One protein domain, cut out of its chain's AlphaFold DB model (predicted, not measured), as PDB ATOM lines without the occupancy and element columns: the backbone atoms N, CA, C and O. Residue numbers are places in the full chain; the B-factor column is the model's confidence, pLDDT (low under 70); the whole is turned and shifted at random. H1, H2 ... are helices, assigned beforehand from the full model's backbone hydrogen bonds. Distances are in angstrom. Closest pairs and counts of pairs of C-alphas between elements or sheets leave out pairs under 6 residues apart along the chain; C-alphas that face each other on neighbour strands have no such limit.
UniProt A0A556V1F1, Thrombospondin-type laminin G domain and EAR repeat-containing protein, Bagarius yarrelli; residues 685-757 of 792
ATOM      1  N   PRO A 685      33.991  73.247  35.911       62.88
ATOM      2  CA  PRO A 685      33.522  74.506  35.353       62.88
ATOM      3  C   PRO A 685      33.627  74.484  33.813       62.88
ATOM      4  O   PRO A 685      34.700  74.244  33.267       62.88
ATOM      5  N   VAL A 686      32.515  74.726  33.107       67.25
ATOM      6  CA  VAL A 686      32.477  74.831  31.635       67.25
ATOM      7  C   VAL A 686      32.599  76.305  31.259       67.25
ATOM      8  O   VAL A 686      31.670  77.075  31.492       67.25
ATOM      9  N   TRP A 687      33.737  76.702  30.689       64.44
ATOM     10  CA  TRP A 687      33.979  78.086  30.268       64.44
ATOM     11  C   TRP A 687      34.397  78.180  28.805       64.44
ATOM     12  O   TRP A 687      34.859  77.213  28.200       64.44
ATOM     13  N   ALA A 688      34.224  79.380  28.248       60.88
ATOM     14  CA  ALA A 688      34.731  79.746  26.934       60.88
ATOM     15  C   ALA A 688      36.272  79.606  26.874       60.88
ATOM     16  O   ALA A 688      36.925  79.763  27.905       60.88
ATOM     17  N   PRO A 689      36.874  79.381  25.692       70.69
ATOM     18  CA  PRO A 689      38.315  79.131  25.565       70.69
ATOM     19  C   PRO A 689      39.234  80.262  26.066       70.69
ATOM     20  O   PRO A 689      40.395  80.002  26.354       70.69
ATOM     21  N   ASP A 690      38.739  81.504  26.173       85.56
ATOM     22  CA  ASP A 690      39.533  82.704  26.490       85.56
ATOM     23  C   ASP A 690      39.097  83.395  27.800       85.56
ATOM     24  O   ASP A 690      38.696  84.561  27.838       85.56
ATOM     25  N   VAL A 691      39.133  82.661  28.916       84.44
ATOM     26  CA  VAL A 691      38.854  83.229  30.252       84.44
ATOM     27  C   VAL A 691      39.867  84.320  30.621       84.44
ATOM     28  O   VAL A 691      39.500  85.337  31.223       84.44
ATOM     29  N   ASP A 692      41.133  84.130  30.250       85.31
ATOM     30  CA  ASP A 692      42.209  85.057  30.591       85.31
ATOM     31  C   ASP A 692      42.043  86.406  29.888       85.31
ATOM     32  O   ASP A 692      42.088  87.439  30.569       85.31
ATOM     33  N   GLY A 693      41.745  86.422  28.583       88.56
ATOM     34  CA  GLY A 693      41.491  87.646  27.823       88.56
ATOM     35  C   GLY A 693      40.288  88.432  28.344       88.56
ATOM     36  O   GLY A 693      40.369  89.654  28.529       88.56
ATOM     37  N   VAL A 694      39.193  87.745  28.696       88.50
ATOM     38  CA  VAL A 694      38.006  88.379  29.301       88.50
ATOM     39  C   VAL A 694      38.342  89.026  30.647       88.50
ATOM     40  O   VAL A 694      37.945  90.170  30.911       88.50
ATOM     41  N   CYS A 695      39.091  88.323  31.499       91.19
ATOM     42  CA  CYS A 695      39.477  88.830  32.811       91.19
ATOM     43  C   CYS A 695      40.477  89.995  32.711       91.19
ATOM     44  O   CYS A 695      40.338  90.967  33.452       91.19
ATOM     45  N   GLU A 696      41.441  89.955  31.785       92.25
ATOM     46  CA  GLU A 696      42.381  91.064  31.563       92.25
ATOM     47  C   GLU A 696      41.670  92.321  31.041       92.25
ATOM     48  O   GLU A 696      41.878  93.421  31.565       92.25
ATOM     49  N   ALA A 697      40.734  92.174  30.098       92.75
ATOM     50  CA  ALA A 697      39.907  93.287  29.634       92.75
ATOM     51  C   ALA A 697      39.052  93.885  30.770       92.75
ATOM     52  O   ALA A 697      38.890  95.107  30.874       92.75
ATOM     53  N   ALA A 698      38.511  93.044  31.659       92.12
ATOM     54  CA  ALA A 698      37.782  93.496  32.842       92.12
ATOM     55  C   ALA A 698      38.690  94.238  33.839       92.12
ATOM     56  O   ALA A 698      38.316  95.318  34.303       92.12
ATOM     57  N   LEU A 699      39.895  93.724  34.111       91.44
ATOM     58  CA  LEU A 699      40.887  94.382  34.967       91.44
ATOM     59  C   LEU A 699      41.306  95.747  34.409       91.44
ATOM     60  O   LEU A 699      41.397  96.707  35.176       91.44
ATOM     61  N   ALA A 700      41.512  95.869  33.095       92.12
ATOM     62  CA  ALA A 700      41.842  97.140  32.451       92.12
ATOM     63  C   ALA A 700      40.729  98.186  32.647       92.12
ATOM     64  O   ALA A 700      40.996  99.310  33.082       92.12
ATOM     65  N   ARG A 701      39.463  97.797  32.430       92.81
ATOM     66  CA  ARG A 701      38.296  98.670  32.667       92.81
ATOM     67  C   ARG A 701      38.171  99.090  34.130       92.81
ATOM     68  O   ARG A 701      37.885 100.254  34.409       92.81
ATOM     69  N   VAL A 702      38.394  98.164  35.063       91.94
ATOM     70  CA  VAL A 702      38.359  98.439  36.506       91.94
ATOM     71  C   VAL A 702      39.464  99.415  36.910       91.94
ATOM     72  O   VAL A 702      39.188 100.380  37.622       91.94
ATOM     73  N   LYS A 703      40.692  99.221  36.416       87.19
ATOM     74  CA  LYS A 703      41.821 100.127  36.684       87.19
ATOM     75  C   LYS A 703      41.565 101.544  36.161       87.19
ATOM     76  O   LYS A 703      42.004 102.499  36.797       87.19
ATOM     77  N   GLN A 704      40.836 101.682  35.051       89.75
ATOM     78  CA  GLN A 704      40.464 102.981  34.485       89.75
ATOM     79  C   GLN A 704      39.324 103.663  35.260       89.75
ATOM     80  O   GLN A 704      39.431 104.843  35.583       89.75
ATOM     81  N   ARG A 705      38.232 102.942  35.560       89.25
ATOM     82  CA  ARG A 705      37.029 103.513  36.204       89.25
ATOM     83  C   ARG A 705      37.171 103.714  37.712       89.25
ATOM     84  O   ARG A 705      36.604 104.658  38.251       89.25
ATOM     85  N   SER A 706      37.921 102.841  38.377       85.06
ATOM     86  CA  SER A 706      38.022 102.776  39.838       85.06
ATOM     87  C   SER A 706      39.485 102.779  40.272       85.06
ATOM     88  O   SER A 706      39.944 101.893  40.996       85.06
ATOM     89  N   ARG A 707      40.245 103.768  39.785       84.62
ATOM     90  CA  ARG A 707      41.685 103.890  40.038       84.62
ATOM     91  C   ARG A 707      41.976 103.860  41.545       84.62
ATOM     92  O   ARG A 707      41.463 104.680  42.298       84.62
ATOM     93  N   GLY A 708      42.809 102.910  41.970       82.50
ATOM     94  CA  GLY A 708      43.198 102.731  43.374       82.50
ATOM     95  C   GLY A 708      42.201 101.952  44.242       82.50
ATOM     96  O   GLY A 708      42.463 101.771  45.426       82.50
ATOM     97  N   ALA A 709      41.078 101.466  43.694       84.44
ATOM     98  CA  ALA A 709      40.120 100.664  44.449       84.44
ATOM     99  C   ALA A 709      40.481  99.174  44.473       84.44
ATOM    100  O   ALA A 709      40.534  98.517  43.434       84.44
ATOM    101  N   MET A 710      40.669  98.628  45.677       87.12
ATOM    102  CA  MET A 710      41.055  97.230  45.885       87.12
ATOM    103  C   MET A 710      39.904  96.254  45.610       87.12
ATOM    104  O   MET A 710      40.112  95.221  44.978       87.12
ATOM    105  N   ALA A 711      38.680  96.579  46.049       88.62
ATOM    106  CA  ALA A 711      37.545  95.652  45.981       88.62
ATOM    107  C   ALA A 711      37.150  95.258  44.544       88.62
ATOM    108  O   ALA A 711      37.069  94.062  44.274       88.62
ATOM    109  N   PRO A 712      37.001  96.191  43.582       90.94
ATOM    110  CA  PRO A 712      36.685  95.825  42.201       90.94
ATOM    111  C   PRO A 712      37.753  94.942  41.540       90.94
ATOM    112  O   PRO A 712      37.422  94.069  40.743       90.94
ATOM    113  N   VAL A 713      39.032  95.141  41.881       91.69
ATOM    114  CA  VAL A 713      40.139  94.315  41.376       91.69
ATOM    115  C   VAL A 713      40.057  92.899  41.951       91.69
ATOM    116  O   VAL A 713      40.153  91.927  41.204       91.69
ATOM    117  N   ALA A 714      39.816  92.778  43.257       92.75
ATOM    118  CA  ALA A 714      39.638  91.495  43.930       92.75
ATOM    119  C   ALA A 714      38.404  90.726  43.419       92.75
ATOM    120  O   ALA A 714      38.479  89.513  43.260       92.75
ATOM    121  N   CYS A 715      37.305  91.407  43.069       92.00
ATOM    122  CA  CYS A 715      36.142  90.762  42.446       92.00
ATOM    123  C   CYS A 715      36.501  90.096  41.111       92.00
ATOM    124  O   CYS A 715      36.124  88.952  40.878       92.00
ATOM    125  N   VAL A 716      37.274  90.771  40.251       92.94
ATOM    126  CA  VAL A 716      37.717  90.168  38.980       92.94
ATOM    127  C   VAL A 716      38.653  88.979  39.230       92.94
ATOM    128  O   VAL A 716      38.568  87.974  38.531       92.94
ATOM    129  N   GLN A 717      39.499  89.043  40.263       91.94
ATOM    130  CA  GLN A 717      40.360  87.922  40.659       91.94
ATOM    131  C   GLN A 717      39.577  86.728  41.227       91.94
ATOM    132  O   GLN A 717      39.955  85.589  40.964       91.94
ATOM    133  N   ALA A 718      38.495  86.967  41.972       92.44
ATOM    134  CA  ALA A 718      37.615  85.916  42.484       92.44
ATOM    135  C   ALA A 718      36.852  85.223  41.344       92.44
ATOM    136  O   ALA A 718      36.804  83.999  41.294       92.44
ATOM    137  N   VAL A 719      36.347  85.994  40.374       90.62
ATOM    138  CA  VAL A 719      35.703  85.450  39.165       90.62
ATOM    139  C   VAL A 719      36.694  84.638  38.330       90.62
ATOM    140  O   VAL A 719      36.366  83.533  37.908       90.62
ATOM    141  N   ARG A 720      37.931  85.129  38.155       90.56
ATOM    142  CA  ARG A 720      39.007  84.364  37.505       90.56
ATOM    143  C   ARG A 720      39.251  83.041  38.236       90.56
ATOM    144  O   ARG A 720      39.254  81.998  37.602       90.56
ATOM    145  N   ALA A 721      39.378  83.066  39.562       89.81
ATOM    146  CA  ALA A 721      39.584  81.863  40.367       89.81
ATOM    147  C   ALA A 721      38.422  80.860  40.258       89.81
ATOM    148  O   ALA A 721      38.670  79.664  40.152       89.81
ATOM    149  N   ALA A 722      37.174  81.331  40.230       86.56
ATOM    150  CA  ALA A 722      35.999  80.482  40.020       86.56
ATOM    151  C   ALA A 722      35.959  79.853  38.615       86.56
ATOM    152  O   ALA A 722      35.384  78.780  38.436       86.56
ATOM    153  N   ALA A 723      36.568  80.514  37.628       85.38
ATOM    154  CA  ALA A 723      36.628  80.038  36.254       85.38
ATOM    155  C   ALA A 723      37.813  79.105  35.968       85.38
ATOM    156  O   ALA A 723      37.709  78.248  35.093       85.38
ATOM    157  N   THR A 724      38.927  79.247  36.695       84.50
ATOM    158  CA  THR A 724      40.186  78.545  36.389       84.50
ATOM    159  C   THR A 724      40.643  77.549  37.455       84.50
ATOM    160  O   THR A 724      41.554  76.768  37.186       84.50
ATOM    161  N   LEU A 725      40.082  77.572  38.671       85.19
ATOM    162  CA  LEU A 725      40.487  76.682  39.765       85.19
ATOM    163  C   LEU A 725      39.395  75.660  40.114       85.19
ATOM    164  O   LEU A 725      38.206  75.946  39.971       85.19
ATOM    165  N   PRO A 726      39.775  74.488  40.663       83.31
ATOM    166  CA  PRO A 726      38.826  73.599  41.329       83.31
ATOM    167  C   PRO A 726      38.073  74.336  42.442       83.31
ATOM    168  O   PRO A 726      38.669  75.157  43.139       83.31
ATOM    169  N   TYR A 727      36.796  74.010  42.665       80.00
ATOM    170  CA  TYR A 727      35.924  74.724  43.611       80.00
ATOM    171  C   TYR A 727      36.543  74.942  44.997       80.00
ATOM    172  O   TYR A 727      36.485  76.051  45.523       80.00
ATOM    173  N   SER A 728      37.171  73.918  45.585       81.56
ATOM    174  CA  SER A 728      37.825  74.032  46.898       81.56
ATOM    175  C   SER A 728      38.906  75.117  46.904       81.56
ATOM    176  O   SER A 728      38.957  75.941  47.814       81.56
ATOM    177  N   LYS A 729      39.709  75.187  45.837       86.06
ATOM    178  CA  LYS A 729      40.740  76.213  45.640       86.06
ATOM    179  C   LYS A 729      40.165  77.573  45.254       86.06
ATOM    180  O   LYS A 729      40.702  78.591  45.683       86.06
ATOM    181  N   GLY A 730      39.060  77.604  44.513       88.69
ATOM    182  CA  GLY A 730      38.302  78.822  44.228       88.69
ATOM    183  C   GLY A 730      37.771  79.480  45.504       88.69
ATOM    184  O   GLY A 730      38.016  80.664  45.723       88.69
ATOM    185  N   ILE A 731      37.145  78.700  46.392       86.19
ATOM    186  CA  ILE A 731      36.629  79.166  47.691       86.19
ATOM    187  C   ILE A 731      37.759  79.599  48.632       86.19
ATOM    188  O   ILE A 731      37.642  80.634  49.288       86.19
ATOM    189  N   GLU A 732      38.871  78.856  48.696       88.44
ATOM    190  CA  GLU A 732      40.062  79.286  49.448       88.44
ATOM    191  C   GLU A 732      40.568  80.652  48.949       88.44
ATOM    192  O   GLU A 732      40.858  81.548  49.748       88.44
ATOM    193  N   LYS A 733      40.631  80.839  47.623       90.69
ATOM    194  CA  LYS A 733      41.086  82.087  47.002       90.69
ATOM    195  C   LYS A 733      40.118  83.242  47.246       90.69
ATOM    196  O   LYS A 733      40.572  84.340  47.568       90.69
ATOM    197  N   GLU A 734      38.815  83.009  47.121       91.56
ATOM    198  CA  GLU A 734      37.774  83.996  47.417       91.56
ATOM    199  C   GLU A 734      37.843  84.442  48.880       91.56
ATOM    200  O   GLU A 734      37.877  85.643  49.155       91.56
ATOM    201  N   ARG A 735      37.974  83.494  49.817       89.25
ATOM    202  CA  ARG A 735      38.130  83.789  51.247       89.25
ATOM    203  C   ARG A 735      39.372  84.635  51.522       89.25
ATOM    204  O   ARG A 735      39.271  85.644  52.212       89.25
ATOM    205  N   ALA A 736      40.515  84.293  50.926       90.88
ATOM    206  CA  ALA A 736      41.751  85.061  51.089       90.88
ATOM    207  C   ALA A 736      41.638  86.503  50.546       90.88
ATOM    208  O   ALA A 736      42.135  87.454  51.161       90.88
ATOM    209  N   LEU A 737      40.969  86.685  49.402       90.94
ATOM    210  CA  LEU A 737      40.690  88.009  48.835       90.94
ATOM    211  C   LEU A 737      39.759  88.812  49.751       90.94
ATOM    212  O   LEU A 737      40.032  89.977  50.041       90.94
ATOM    213  N   MET A 738      38.702  88.176  50.254       86.00
ATOM    214  CA  MET A 738      37.723  88.775  51.157       86.00
ATOM    215  C   MET A 738      38.369  89.219  52.480       86.00
ATOM    216  O   MET A 738      38.201  90.370  52.886       86.00
ATOM    217  N   ASP A 739      39.195  88.373  53.099       81.81
ATOM    218  CA  ASP A 739      39.944  88.701  54.320       81.81
ATOM    219  C   ASP A 739      40.873  89.906  54.123       81.81
ATOM    220  O   ASP A 739      40.954  90.794  54.978       81.81
ATOM    221  N   THR A 740      41.537  89.975  52.966       86.38
ATOM    222  CA  THR A 740      42.396  91.109  52.602       86.38
ATOM    223  C   THR A 740      41.587  92.404  52.494       86.38
ATOM    224  O   THR A 740      42.003  93.445  53.010       86.38
ATOM    225  N   LEU A 741      40.411  92.355  51.861       85.31
ATOM    226  CA  LEU A 741      39.534  93.518  51.718       85.31
ATOM    227  C   LEU A 741      38.974  93.981  53.063       85.31
ATOM    228  O   LEU A 741      39.046  95.174  53.356       85.31
ATOM    229  N   PHE A 742      38.470  93.066  53.895       73.25
ATOM    230  CA  PHE A 742      37.909  93.405  55.207       73.25
ATOM    231  C   PHE A 742      38.935  94.046  56.142       73.25
ATOM    232  O   PHE A 742      38.596  94.967  56.886       73.25
ATOM    233  N   ARG A 743      40.198  93.607  56.085       78.31
ATOM    234  CA  ARG A 743      41.287  94.166  56.906       78.31
ATOM    235  C   ARG A 743      41.907  95.438  56.315       78.31
ATOM    236  O   ARG A 743      42.681  96.121  56.992       78.31
ATOM    237  N   SER A 744      41.574  95.788  55.071       81.75
ATOM    238  CA  SER A 744      42.179  96.924  54.374       81.75
ATOM    239  C   SER A 744      41.860  98.272  55.037       81.75
ATOM    240  O   SER A 744      40.793  98.500  55.616       81.75
ATOM    241  N   GLY A 745      42.793  99.221  54.916       76.75
ATOM    242  CA  GLY A 745      42.538 100.620  55.278       76.75
ATOM    243  C   GLY A 745      41.407 101.239  54.447       76.75
ATOM    244  O   GLY A 745      40.639 102.045  54.965       76.75
ATOM    245  N   GLN A 746      41.244 100.803  53.191       83.88
ATOM    246  CA  GLN A 746      40.199 101.299  52.299       83.88
ATOM    247  C   GLN A 746      38.790 100.919  52.777       83.88
ATOM    248  O   GLN A 746      37.901 101.770  52.757       83.88
ATOM    249  N   ALA A 747      38.574  99.688  53.257       74.56
ATOM    250  CA  ALA A 747      37.285  99.276  53.819       74.56
ATOM    251  C   ALA A 747      36.913 100.106  55.058       74.56
ATOM    252  O   ALA A 747      35.804 100.639  55.129       74.56
ATOM    253  N   ARG A 748      37.866 100.302  55.980       73.81
ATOM    254  CA  ARG A 748      37.686 101.165  57.162       73.81
ATOM    255  C   ARG A 748      37.361 102.607  56.772       73.81
ATOM    256  O   ARG A 748      36.434 103.196  57.326       73.81
ATOM    257  N   ALA A 749      38.070 103.160  55.788       73.25
ATOM    258  CA  ALA A 749      37.832 104.512  55.292       73.25
ATOM    259  C   ALA A 749      36.441 104.660  54.653       73.25
ATOM    260  O   ALA A 749      35.724 105.603  54.977       73.25
ATOM    261  N   MET A 750      36.019 103.716  53.806       75.88
ATOM    262  CA  MET A 750      34.696 103.749  53.165       75.88
ATOM    263  C   MET A 750      33.554 103.591  54.174       75.88
ATOM    264  O   MET A 750      32.560 104.307  54.080       75.88
ATOM    265  N   GLN A 751      33.698 102.709  55.168       75.38
ATOM    266  CA  GLN A 751      32.735 102.581  56.268       75.38
ATOM    267  C   GLN A 751      32.655 103.876  57.082       75.38
ATOM    268  O   GLN A 751      31.558 104.365  57.358       75.38
ATOM    269  N   TYR A 752      33.804 104.474  57.411       71.31
ATOM    270  CA  TYR A 752      33.852 105.771  58.078       71.31
ATOM    271  C   TYR A 752      33.154 106.851  57.245       71.31
ATOM    272  O   TYR A 752      32.294 107.547  57.773       71.31
ATOM    273  N   THR A 753      33.443 106.952  55.941       71.62
ATOM    274  CA  THR A 753      32.777 107.901  55.031       71.62
ATOM    275  C   THR A 753      31.268 107.667  54.978       71.62
ATOM    276  O   THR A 753      30.506 108.624  55.086       71.62
ATOM    277  N   PHE A 754      30.816 106.415  54.889       76.81
ATOM    278  CA  PHE A 754      29.395 106.064  54.880       76.81
ATOM    279  C   PHE A 754      28.678 106.526  56.157       76.81
ATOM    280  O   PHE A 754      27.634 107.183  56.098       76.81
ATOM    281  N   PHE A 755      29.247 106.241  57.333       73.00
ATOM    282  CA  PHE A 755      28.667 106.688  58.602       73.00
ATOM    283  C   PHE A 755      28.794 108.200  58.803       73.00
ATOM    284  O   PHE A 755      27.867 108.819  59.328       73.00
ATOM    285  N   ALA A 756      29.893 108.809  58.356       71.81
ATOM    286  CA  ALA A 756      30.103 110.249  58.400       71.81
ATOM    287  C   ALA A 756      29.078 110.987  57.531       71.81
ATOM    288  O   ALA A 756      28.466 111.929  58.018       71.81
ATOM    289  N   GLN A 757      28.789 110.521  56.312       74.62
ATOM    290  CA  GLN A 757      27.746 111.092  55.447       74.62
ATOM    291  C   GLN A 757      26.360 111.028  56.102       74.62
ATOM    292  O   GLN A 757      25.608 112.002  56.079       74.62
TER     293      GLN A 757
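AT A GLANCE: This is residues 685 to 757 of the 792 residues of the protein "Thrombospondin-type laminin G domain and EAR repeat-containing protein" of Bagarius yarrelli (UniProt A0A556V1F1). Three helices, H1, H2 and H3, lie side by side in a flat row, each running back along the one before, with H2 in the middle. A fourth helix, H4, turns off after the far end of H3, and its residues 748 to 757 stick out as an arm. The printed part has 73 residues with four named helices, in the order H1, H2, H3, H4, and no named strand; the class is all helix. The whole is loose, with a radius of gyration of the C-alphas of 14.2 A, and flat, spanning 45 by 28 by 14 A.

HOW THE PARTS SIT: Start at Pro 685 and go on to H1, residues 691 to 705. After a tight link of four residues comes H2, residues 710 to 724, which forms a helical hairpin with H1. Look at Leu 699 and Val 713: their C-alphas, the closest of these two helices, are 6.5 A apart where H1 and H2 touch. The two run opposite ways at a shallow tilt of 7 degrees. A tight link of two residues leads to H3, residues 727 to 743, and H2 and H3 form a second helical hairpin. They touch, and their closest C-alphas are those of Ala 722 and Gly 730, 5.1 A apart. They run opposite ways at a shallow tilt of 6 degrees. H1 and H3 are apart. One residue after H3, H4 begins, residues 745 to 757. It is close to H3 but not clearly touching, with the closest C-alphas, those of Leu 741 and Ala 747, 6.5 A apart, and it stands at a steep tilt of 59 degrees. It is also close to H2 but not clearly touching: the closest C-alphas, those of Met 710 and Gln 746, are 7.6 A apart. H1 and H4 are apart. In H1, H2, H3 and H4 every O i to N i+4 pair is within hydrogen-bond range.

IN THESE COORDINATES: Find C-alpha 691 at (38.854, 83.229, 30.252); from there H1 runs 21.2 A to C-alpha 705. H2 runs 21.0 A from C-alpha 710 to C-alpha 724. H3, the longest helix with 17 residues, begins at C-alpha 727 at (35.924, 74.724, 43.611) and runs 24.2 A to C-alpha 743. H4 runs 18.1 A from C-alpha 745 and ends at C-alpha 757 at (27.746, 111.092, 55.447).

THE WHOLE: The two C-alphas farthest apart are those of Pro 689 and Ala 756, 46.0 A. Without residues 748 to 757, which stand free, the body spans 36 by 27 by 9 A. The printed part has no cut, and the three links between the helices are tight. The mean pLDDT of the printed part is 83.9; look at residues 685 to 688 for the values under 70.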